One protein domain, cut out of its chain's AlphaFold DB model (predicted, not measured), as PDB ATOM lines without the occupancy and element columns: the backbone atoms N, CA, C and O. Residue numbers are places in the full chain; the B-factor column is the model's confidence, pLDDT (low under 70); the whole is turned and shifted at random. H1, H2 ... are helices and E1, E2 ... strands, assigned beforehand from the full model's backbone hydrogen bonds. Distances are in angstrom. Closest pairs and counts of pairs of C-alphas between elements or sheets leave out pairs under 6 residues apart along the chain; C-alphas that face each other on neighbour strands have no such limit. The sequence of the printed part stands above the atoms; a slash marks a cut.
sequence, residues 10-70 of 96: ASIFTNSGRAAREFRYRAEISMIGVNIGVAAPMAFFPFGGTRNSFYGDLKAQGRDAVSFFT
ATOM      1  N   ALA A  10      92.787 164.865  92.711       95.12
ATOM      2  CA  ALA A  10      91.631 164.217  92.111       95.12
ATOM      3  C   ALA A  10      90.731 165.230  91.411       95.12
ATOM      4  O   ALA A  10      90.603 166.369  91.857       95.12
ATOM      5  N   SER A  11      90.055 164.782  90.356       96.12
ATOM      6  CA  SER A  11      89.129 165.615  89.596       96.12
ATOM      7  C   SER A  11      87.761 164.963  89.448       96.12
ATOM      8  O   SER A  11      87.651 163.740  89.352       96.12
ATOM      9  N   ILE A  12      86.723 165.797  89.396       97.44
ATOM     10  CA  ILE A  12      85.361 165.416  89.011       97.44
ATOM     11  C   ILE A  12      84.944 166.210  87.773       97.44
ATOM     12  O   ILE A  12      85.183 167.414  87.694       97.44
ATOM     13  N   PHE A  13      84.293 165.543  86.820       98.06
ATOM     14  CA  PHE A  13      83.662 166.181  85.666       98.06
ATOM     15  C   PHE A  13      82.149 166.096  85.835       98.06
ATOM     16  O   PHE A  13      81.582 165.005  85.901       98.06
ATOM     17  N   THR A  14      81.497 167.241  86.005       98.31
ATOM     18  CA  THR A  14      80.067 167.306  86.304       98.31
ATOM     19  C   THR A  14      79.477 168.674  85.970       98.31
ATOM     20  O   THR A  14      80.126 169.705  86.134       98.31
ATOM     21  N   ASN A  15      78.200 168.678  85.582       98.44
ATOM     22  CA  ASN A  15      77.375 169.887  85.489       98.44
ATOM     23  C   ASN A  15      76.565 170.147  86.778       98.44
ATOM     24  O   ASN A  15      75.824 171.121  86.862       98.44
ATOM     25  N   SER A  16      76.677 169.284  87.798       98.62
ATOM     26  CA  SER A  16      75.940 169.426  89.057       98.62
ATOM     27  C   SER A  16      76.783 170.111  90.131       98.62
ATOM     28  O   SER A  16      77.734 169.533  90.663       98.62
ATOM     29  N   GLY A  17      76.364 171.309  90.550       98.38
ATOM     30  CA  GLY A  17      76.982 172.008  91.682       98.38
ATOM     31  C   GLY A  17      76.900 171.219  92.997       98.38
ATOM     32  O   GLY A  17      77.827 171.269  93.805       98.38
ATOM     33  N   ARG A  18      75.836 170.425  93.197       98.38
ATOM     34  CA  ARG A  18      75.696 169.539  94.365       98.38
ATOM     35  C   ARG A  18      76.785 168.469  94.381       98.38
ATOM     36  O   ARG A  18      77.431 168.295  95.410       98.38
ATOM     37  N   ALA A  19      77.012 167.801  93.249       98.31
ATOM     38  CA  ALA A  19      78.048 166.777  93.132       98.31
ATOM     39  C   ALA A  19      79.451 167.372  93.324       98.31
ATOM     40  O   ALA A  19      80.250 166.818  94.074       98.31
ATOM     41  N   ALA A  20      79.729 168.540  92.730       98.31
ATOM     42  CA  ALA A  20      80.995 169.249  92.928       98.31
ATOM     43  C   ALA A  20      81.225 169.631  94.403       98.31
ATOM     44  O   ALA A  20      82.322 169.454  94.937       98.31
ATOM     45  N   ARG A  21      80.176 170.113  95.088       97.38
ATOM     46  CA  ARG A  21      80.226 170.436  96.520       97.38
ATOM     47  C   ARG A  21      80.490 169.189  97.361       97.38
ATOM     48  O   ARG A  21      81.336 169.227  98.245       97.38
ATOM     49  N   GLU A  22      79.780 168.099  97.110       97.19
ATOM     50  CA  GLU A  22      79.974 166.857  97.856       97.19
ATOM     51  C   GLU A  22      81.383 166.291  97.646       97.19
ATOM     52  O   GLU A  22      82.060 165.945  98.616       97.19
ATOM     53  N   PHE A  23      81.861 166.292  96.401       95.94
ATOM     54  CA  PHE A  23      83.203 165.848  96.050       95.94
ATOM     55  C   PHE A  23      84.283 166.616  96.813       95.94
ATOM     56  O   PHE A  23      85.116 165.991  97.471       95.94
ATOM     57  N   ARG A  24      84.238 167.958  96.807       94.25
ATOM     58  CA  ARG A  24      85.269 168.768  97.478       94.25
ATOM     59  C   ARG A  24      85.331 168.570  98.997       94.25
ATOM     60  O   ARG A  24      86.381 168.799  99.579       94.25
ATOM     61  N   TYR A  25      84.231 168.168  99.637       94.25
ATOM     62  CA  TYR A  25      84.199 167.936 101.087       94.25
ATOM     63  C   TYR A  25      84.513 166.488 101.477       94.25
ATOM     64  O   TYR A  25      85.008 166.261 102.576       94.25
ATOM     65  N   ARG A  26      84.225 165.508 100.609       93.50
ATOM     66  CA  ARG A  26      84.358 164.076 100.935       93.50
ATOM     67  C   ARG A  26      85.589 163.392 100.344       93.50
ATOM     68  O   ARG A  26      85.902 162.283 100.757       93.50
ATOM     69  N   ALA A  27      86.268 163.987  99.361       90.62
ATOM     70  CA  ALA A  27      87.348 163.307  98.641       90.62
ATOM     71  C   ALA A  27      88.597 163.006  99.496       90.62
ATOM     72  O   ALA A  27      89.381 162.159  99.076       90.62
ATOM     73  N   GLU A  28      88.764 163.645 100.665       90.31
ATOM     74  CA  GLU A  28      89.944 163.521 101.548       90.31
ATOM     75  C   GLU A  28      91.275 163.670 100.787       90.31
ATOM     76  O   GLU A  28      92.226 162.917 100.996       90.31
ATOM     77  N   ILE A  29      91.327 164.612  99.844       93.06
ATOM     78  CA  ILE A  29      92.480 164.888  98.981       93.06
ATOM     79  C   ILE A  29      92.742 166.391  98.985       93.06
ATOM     80  O   ILE A  29      91.799 167.178  98.982       93.06
ATOM     81  N   SER A  30      94.016 166.785  98.992       90.75
ATOM     82  CA  SER A  30      94.418 168.191  99.112       90.75
ATOM     83  C   SER A  30      94.144 169.006  97.847       90.75
ATOM     84  O   SER A  30      93.694 170.144  97.936       90.75
ATOM     85  N   MET A  31      94.410 168.437  96.667       95.44
ATOM     86  CA  MET A  31      94.256 169.132  95.386       95.44
ATOM     87  C   MET A  31      93.048 168.585  94.621       95.44
ATOM     88  O   MET A  31      93.040 167.434  94.180       95.44
ATOM     89  N   ILE A  32      92.008 169.409  94.488       95.88
ATOM     90  CA  ILE A  32      90.707 169.015  93.935       95.88
ATOM     91  C   ILE A  32      90.395 169.847  92.692       95.88
ATOM     92  O   ILE A  32      90.330 171.072  92.761       95.88
ATOM     93  N   GLY A  33      90.157 169.175  91.566       96.62
ATOM     94  CA  GLY A  33      89.705 169.777  90.314       96.62
ATOM     95  C   GLY A  33      88.214 169.549  90.061       96.62
ATOM     96  O   GLY A  33      87.693 168.456  90.279       96.62
ATOM     97  N   VAL A  34      87.515 170.565  89.553       97.50
ATOM     98  CA  VAL A  34      86.152 170.432  89.014       97.50
ATOM     99  C   VAL A  34      86.187 170.876  87.560       97.50
ATOM    100  O   VAL A  34      86.552 172.014  87.282       97.50
ATOM    101  N   ASN A  35      85.835 169.977  86.643       97.69
ATOM    102  CA  ASN A  35      85.892 170.199  85.194       97.69
ATOM    103  C   ASN A  35      87.295 170.583  84.673       97.69
ATOM    104  O   ASN A  35      87.423 171.275  83.668       97.69
ATOM    105  N   ILE A  36      88.350 170.102  85.344       96.38
ATOM    106  CA  ILE A  36      89.755 170.279  84.953       96.38
ATOM    107  C   ILE A  36      90.535 168.976  85.169       96.38
ATOM    108  O   ILE A  36      90.368 168.307  86.189       96.38
ATOM    109  N   GLY A  37      91.387 168.600  84.209       93.56
ATOM    110  CA  GLY A  37      92.144 167.341  84.252       93.56
ATOM    111  C   GLY A  37      93.350 167.357  85.194       93.56
ATOM    112  O   GLY A  37      93.661 166.338  85.802       93.56
ATOM    113  N   VAL A  38      94.000 168.512  85.354       93.81
ATOM    114  CA  VAL A  38      95.180 168.676  86.212       93.81
ATOM    115  C   VAL A  38      94.884 169.743  87.259       93.81
ATOM    116  O   VAL A  38      94.839 170.931  86.956       93.81
ATOM    117  N   ALA A  39      94.678 169.315  88.505       93.44
ATOM    118  CA  ALA A  39      94.412 170.200  89.638       93.44
ATOM    119  C   ALA A  39      95.719 170.734  90.257       93.44
ATOM    120  O   ALA A  39      95.959 170.562  91.448       93.44
ATOM    121  N   ALA A  40      96.589 171.335  89.439       93.25
ATOM    122  CA  ALA A  40      97.837 171.934  89.907       93.25
ATOM    123  C   ALA A  40      97.621 173.424  90.244       93.25
ATOM    124  O   ALA A  40      97.270 174.202  89.352       93.25
ATOM    125  N   PRO A  41      97.800 173.844  91.507       92.12
ATOM    126  CA  PRO A  41      97.667 175.243  91.893       92.12
ATOM    127  C   PRO A  41      98.824 176.107  91.372       92.12
ATOM    128  O   PRO A  41      99.970 175.666  91.312       92.12
ATOM    129  N   MET A  42      98.537 177.380  91.075       94.38
ATOM    130  CA  MET A  42      99.570 178.389  90.800       94.38
ATOM    131  C   MET A  42     100.518 178.562  91.996       94.38
ATOM    132  O   MET A  42     100.100 178.386  93.139       94.38
ATOM    133  N   ALA A  43     101.761 178.980  91.732       93.19
ATOM    134  CA  ALA A  43     102.884 178.979  92.683       93.19
ATOM    135  C   ALA A  43     102.643 179.687  94.033       93.19
ATOM    136  O   ALA A  43     103.342 179.424  95.008       93.19
ATOM    137  N   PHE A  44     101.666 180.590  94.114       93.25
ATOM    138  CA  PHE A  44     101.319 181.314  95.340       93.25
ATOM    139  C   PHE A  44     100.281 180.607  96.235       93.25
ATOM    140  O   PHE A  44     100.082 181.031  97.373       93.25
ATOM    141  N   PHE A  45      99.638 179.533  95.770       93.94
ATOM    142  CA  PHE A  45      98.732 178.691  96.568       93.94
ATOM    143  C   PHE A  45      99.455 177.445  97.087       93.94
ATOM    144  O   PHE A  45     100.294 176.950  96.364       93.94
ATOM    145  N   PRO A  46      99.124 176.855  98.243       93.12
ATOM    146  CA  PRO A  46      99.799 175.648  98.739       93.12
ATOM    147  C   PRO A  46      99.784 174.466  97.747       93.12
ATOM    148  O   PRO A  46      98.757 174.192  97.127       93.12
ATOM    149  N   PHE A  47     100.901 173.736  97.627       95.44
ATOM    150  CA  PHE A  47     101.055 172.557  96.758       95.44
ATOM    151  C   PHE A  47     101.562 171.354  97.531       95.44
ATOM    152  O   PHE A  47     102.597 171.399  98.197       95.44
ATOM    153  N   GLY A  48     100.837 170.253  97.405       93.94
ATOM    154  CA  GLY A  48     101.196 168.981  98.008       93.94
ATOM    155  C   GLY A  48      99.959 168.149  98.295       93.94
ATOM    156  O   GLY A  48      98.897 168.676  98.635       93.94
ATOM    157  N   GLY A  49     100.110 166.836  98.167       94.44
ATOM    158  CA  GLY A  49      99.038 165.878  98.391       94.44
ATOM    159  C   GLY A  49      98.674 165.681  99.864       94.44
ATOM    160  O   GLY A  49      98.906 166.529 100.731       94.44
ATOM    161  N   THR A  50      98.071 164.535 100.131       93.56
ATOM    162  CA  THR A  50      97.786 163.964 101.452       93.56
ATOM    163  C   THR A  50      98.020 162.451 101.397       93.56
ATOM    164  O   THR A  50      98.342 161.912 100.329       93.56
ATOM    165  N   ARG A  51      97.854 161.752 102.525       93.44
ATOM    166  CA  ARG A  51      98.168 160.322 102.684       93.44
ATOM    167  C   ARG A  51      99.619 160.051 102.262       93.44
ATOM    168  O   ARG A  51     100.490 160.881 102.487       93.44
ATOM    169  N   ASN A  52      99.875 158.951 101.556       95.19
ATOM    170  CA  ASN A  52     101.210 158.592 101.077       95.19
ATOM    171  C   ASN A  52     101.700 159.457  99.896       95.19
ATOM    172  O   ASN A  52     102.613 159.063  99.179       95.19
ATOM    173  N   SER A  53     101.073 160.610  99.636       95.19
ATOM    174  CA  SER A  53     101.523 161.579  98.625       95.19
ATOM    175  C   SER A  53     102.170 162.827  99.223       95.19
ATOM    176  O   SER A  53     102.617 163.682  98.463       95.19
ATOM    177  N   PHE A  54     102.192 162.977 100.549       95.88
ATOM    178  CA  PHE A  54     102.839 164.108 101.204       95.88
ATOM    179  C   PHE A  54     103.159 163.785 102.664       95.88
ATOM    180  O   PHE A  54     102.316 163.235 103.370       95.88
ATOM    181  N   TYR A  55     104.344 164.186 103.117       95.00
ATOM    182  CA  TYR A  55     104.788 164.045 104.500       95.00
ATOM    183  C   TYR A  55     105.218 165.411 105.029       95.00
ATOM    184  O   TYR A  55     105.897 166.155 104.325       95.00
ATOM    185  N   GLY A  56     104.821 165.720 106.262       94.44
ATOM    186  CA  GLY A  56     105.008 167.031 106.877       94.44
ATOM    187  C   GLY A  56     103.694 167.791 107.033       94.44
ATOM    188  O   GLY A  56     102.608 167.270 106.773       94.44
ATOM    189  N   ASP A  57     103.809 169.031 107.477       94.50
ATOM    190  CA  ASP A  57     102.718 169.949 107.795       94.50
ATOM    191  C   ASP A  57     102.666 171.150 106.834       94.50
ATOM    192  O   ASP A  57     101.577 171.562 106.436       94.50
ATOM    193  N   LEU A  58     103.825 171.648 106.390       96.44
ATOM    194  CA  LEU A  58     103.957 172.789 105.476       96.44
ATOM    195  C   LEU A  58     104.060 172.365 104.005       96.44
ATOM    196  O   LEU A  58     104.972 171.634 103.617       96.44
ATOM    197  N   LYS A  59     103.148 172.847 103.152       95.94
ATOM    198  CA  LYS A  59     103.160 172.556 101.709       95.94
ATOM    199  C   LYS A  59     104.352 173.193 100.985       95.94
ATOM    200  O   LYS A  59     104.958 174.154 101.440       95.94
ATOM    201  N   ALA A  60     104.656 172.671  99.798       94.69
ATOM    202  CA  ALA A  60     105.893 172.978  99.079       94.69
ATOM    203  C   ALA A  60     105.958 174.390  98.463       94.69
ATOM    204  O   ALA A  60     107.028 174.809  98.032       94.69
ATOM    205  N   GLN A  61     104.838 175.116  98.373       95.81
ATOM    206  CA  GLN A  61     104.782 176.420  97.704       95.81
ATOM    207  C   GLN A  61     103.867 177.408  98.443       95.81
ATOM    208  O   GLN A  61     103.164 177.048  99.390       95.81
ATOM    209  N   GLY A  62     103.860 178.666  97.999       94.88
ATOM    210  CA  GLY A  62     103.111 179.740  98.643       94.88
ATOM    211  C   GLY A  62     103.728 180.160  99.979       94.88
ATOM    212  O   GLY A  62     104.945 180.148 100.155       94.88
ATOM    213  N   ARG A  63     102.880 180.560 100.930       95.81
ATOM    214  CA  ARG A  63     103.332 181.003 102.261       95.81
ATOM    215  C   ARG A  63     103.964 179.877 103.076       95.81
ATOM    216  O   ARG A  63     104.867 180.153 103.854       95.81
ATOM    217  N   ASP A  64     103.539 178.637 102.857       96.31
ATOM    218  CA  ASP A  64     104.066 177.474 103.571       96.31
ATOM    219  C   ASP A  64     105.551 177.255 103.271       96.31
ATOM    220  O   ASP A  64     106.320 176.974 104.184       96.31
ATOM    221  N   ALA A  65     105.982 177.490 102.026       96.38
ATOM    222  CA  ALA A  65     107.396 177.449 101.669       96.38
ATOM    223  C   ALA A  65     108.206 178.513 102.424       96.38
ATOM    224  O   ALA A  65     109.292 178.229 102.920       96.38
ATOM    225  N   VAL A  66     107.668 179.731 102.559       96.38
ATOM    226  CA  VAL A  66     108.326 180.791 103.337       96.38
ATOM    227  C   VAL A  66     108.446 180.368 104.799       96.38
ATOM    228  O   VAL A  66     109.536 180.445 105.355       96.38
ATOM    229  N   SER A  67     107.368 179.862 105.404       96.19
ATOM    230  CA  SER A  67     107.386 179.348 106.778       96.19
ATOM    231  C   SER A  67     108.346 178.169 106.964       96.19
ATOM    232  O   SER A  67     108.933 178.041 108.026       96.19
ATOM    233  N   PHE A  68     108.530 177.319 105.950       96.62
ATOM    234  CA  PHE A  68     109.440 176.174 106.022       96.62
ATOM    235  C   PHE A  68     110.912 176.605 106.010       96.62
ATOM    236  O   PHE A  68     111.736 176.046 106.731       96.62
ATOM    237  N   PHE A  69     111.249 177.613 105.201       97.31
ATOM    238  CA  PHE A  69     112.621 178.115 105.065       97.31
ATOM    239  C   PHE A  69     112.978 179.246 106.038       97.31
ATOM    240  O   PHE A  69     114.097 179.759 105.985       97.31
ATOM    241  N   THR A  70     112.059 179.667 106.910       97.25
ATOM    242  CA  THR A  70     112.296 180.751 107.873       97.25
ATOM    243  C   THR A  70     111.958 180.324 109.291       97.25
ATOM    244  O   THR A  70     111.090 179.491 109.515       97.25
TER     245      THR A  70
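What this domain is: This is residues 10 to 70 of the 96 residues of the protein "Aldehyde dehydrogenase family protein" of Gemmatimonadetes bacterium (UniProt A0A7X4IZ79). With little regular structure, the model is elongated: at one end helix H1 packs on a two-stranded parallel sheet, E1 and E2; a long winding stretch, residues 35 to 62, leads to short helix H2 at the other. The 61 printed residues run E1, H1, E2, H2, class mixed, with 24 in named elements. The whole is loose, radius of gyration of the C-alphas 13.2 A, spanning 43 by 22 by 16 A.

Where its parts are: Find E1, residues 10 to 12, from C-alpha 10 at (91.631, 164.217, 92.111), and E2, residues 31 to 34, 10.4 A long. H1, residues 17 to 26, runs 14.2 A; H2, residues 63 to 69, runs 10.1 A to C-alpha 69 at (112.621, 178.115, 105.065).

How they stand to each other: E1 and E2 are parallel at 15 degrees; look for N 10 and O 31, 3.0 A apart. E1, H1, E2 form a strand-helix-strand unit, parallel strands with a helix between, its crossover right-handed. The closest C-alphas of H1 and E2, Arg 24 and Ile 32, are 6.5 A apart. H1 and H2 are apart. In both helices every O i to N i+4 pair is within hydrogen-bond range.

The domain as a whole: The farthest C-alphas, Asn 15 and Thr 70, are 42.9 A apart. The printed part has no cut; the E2 to H2 link is long. No printed residue is under 70 in pLDDT.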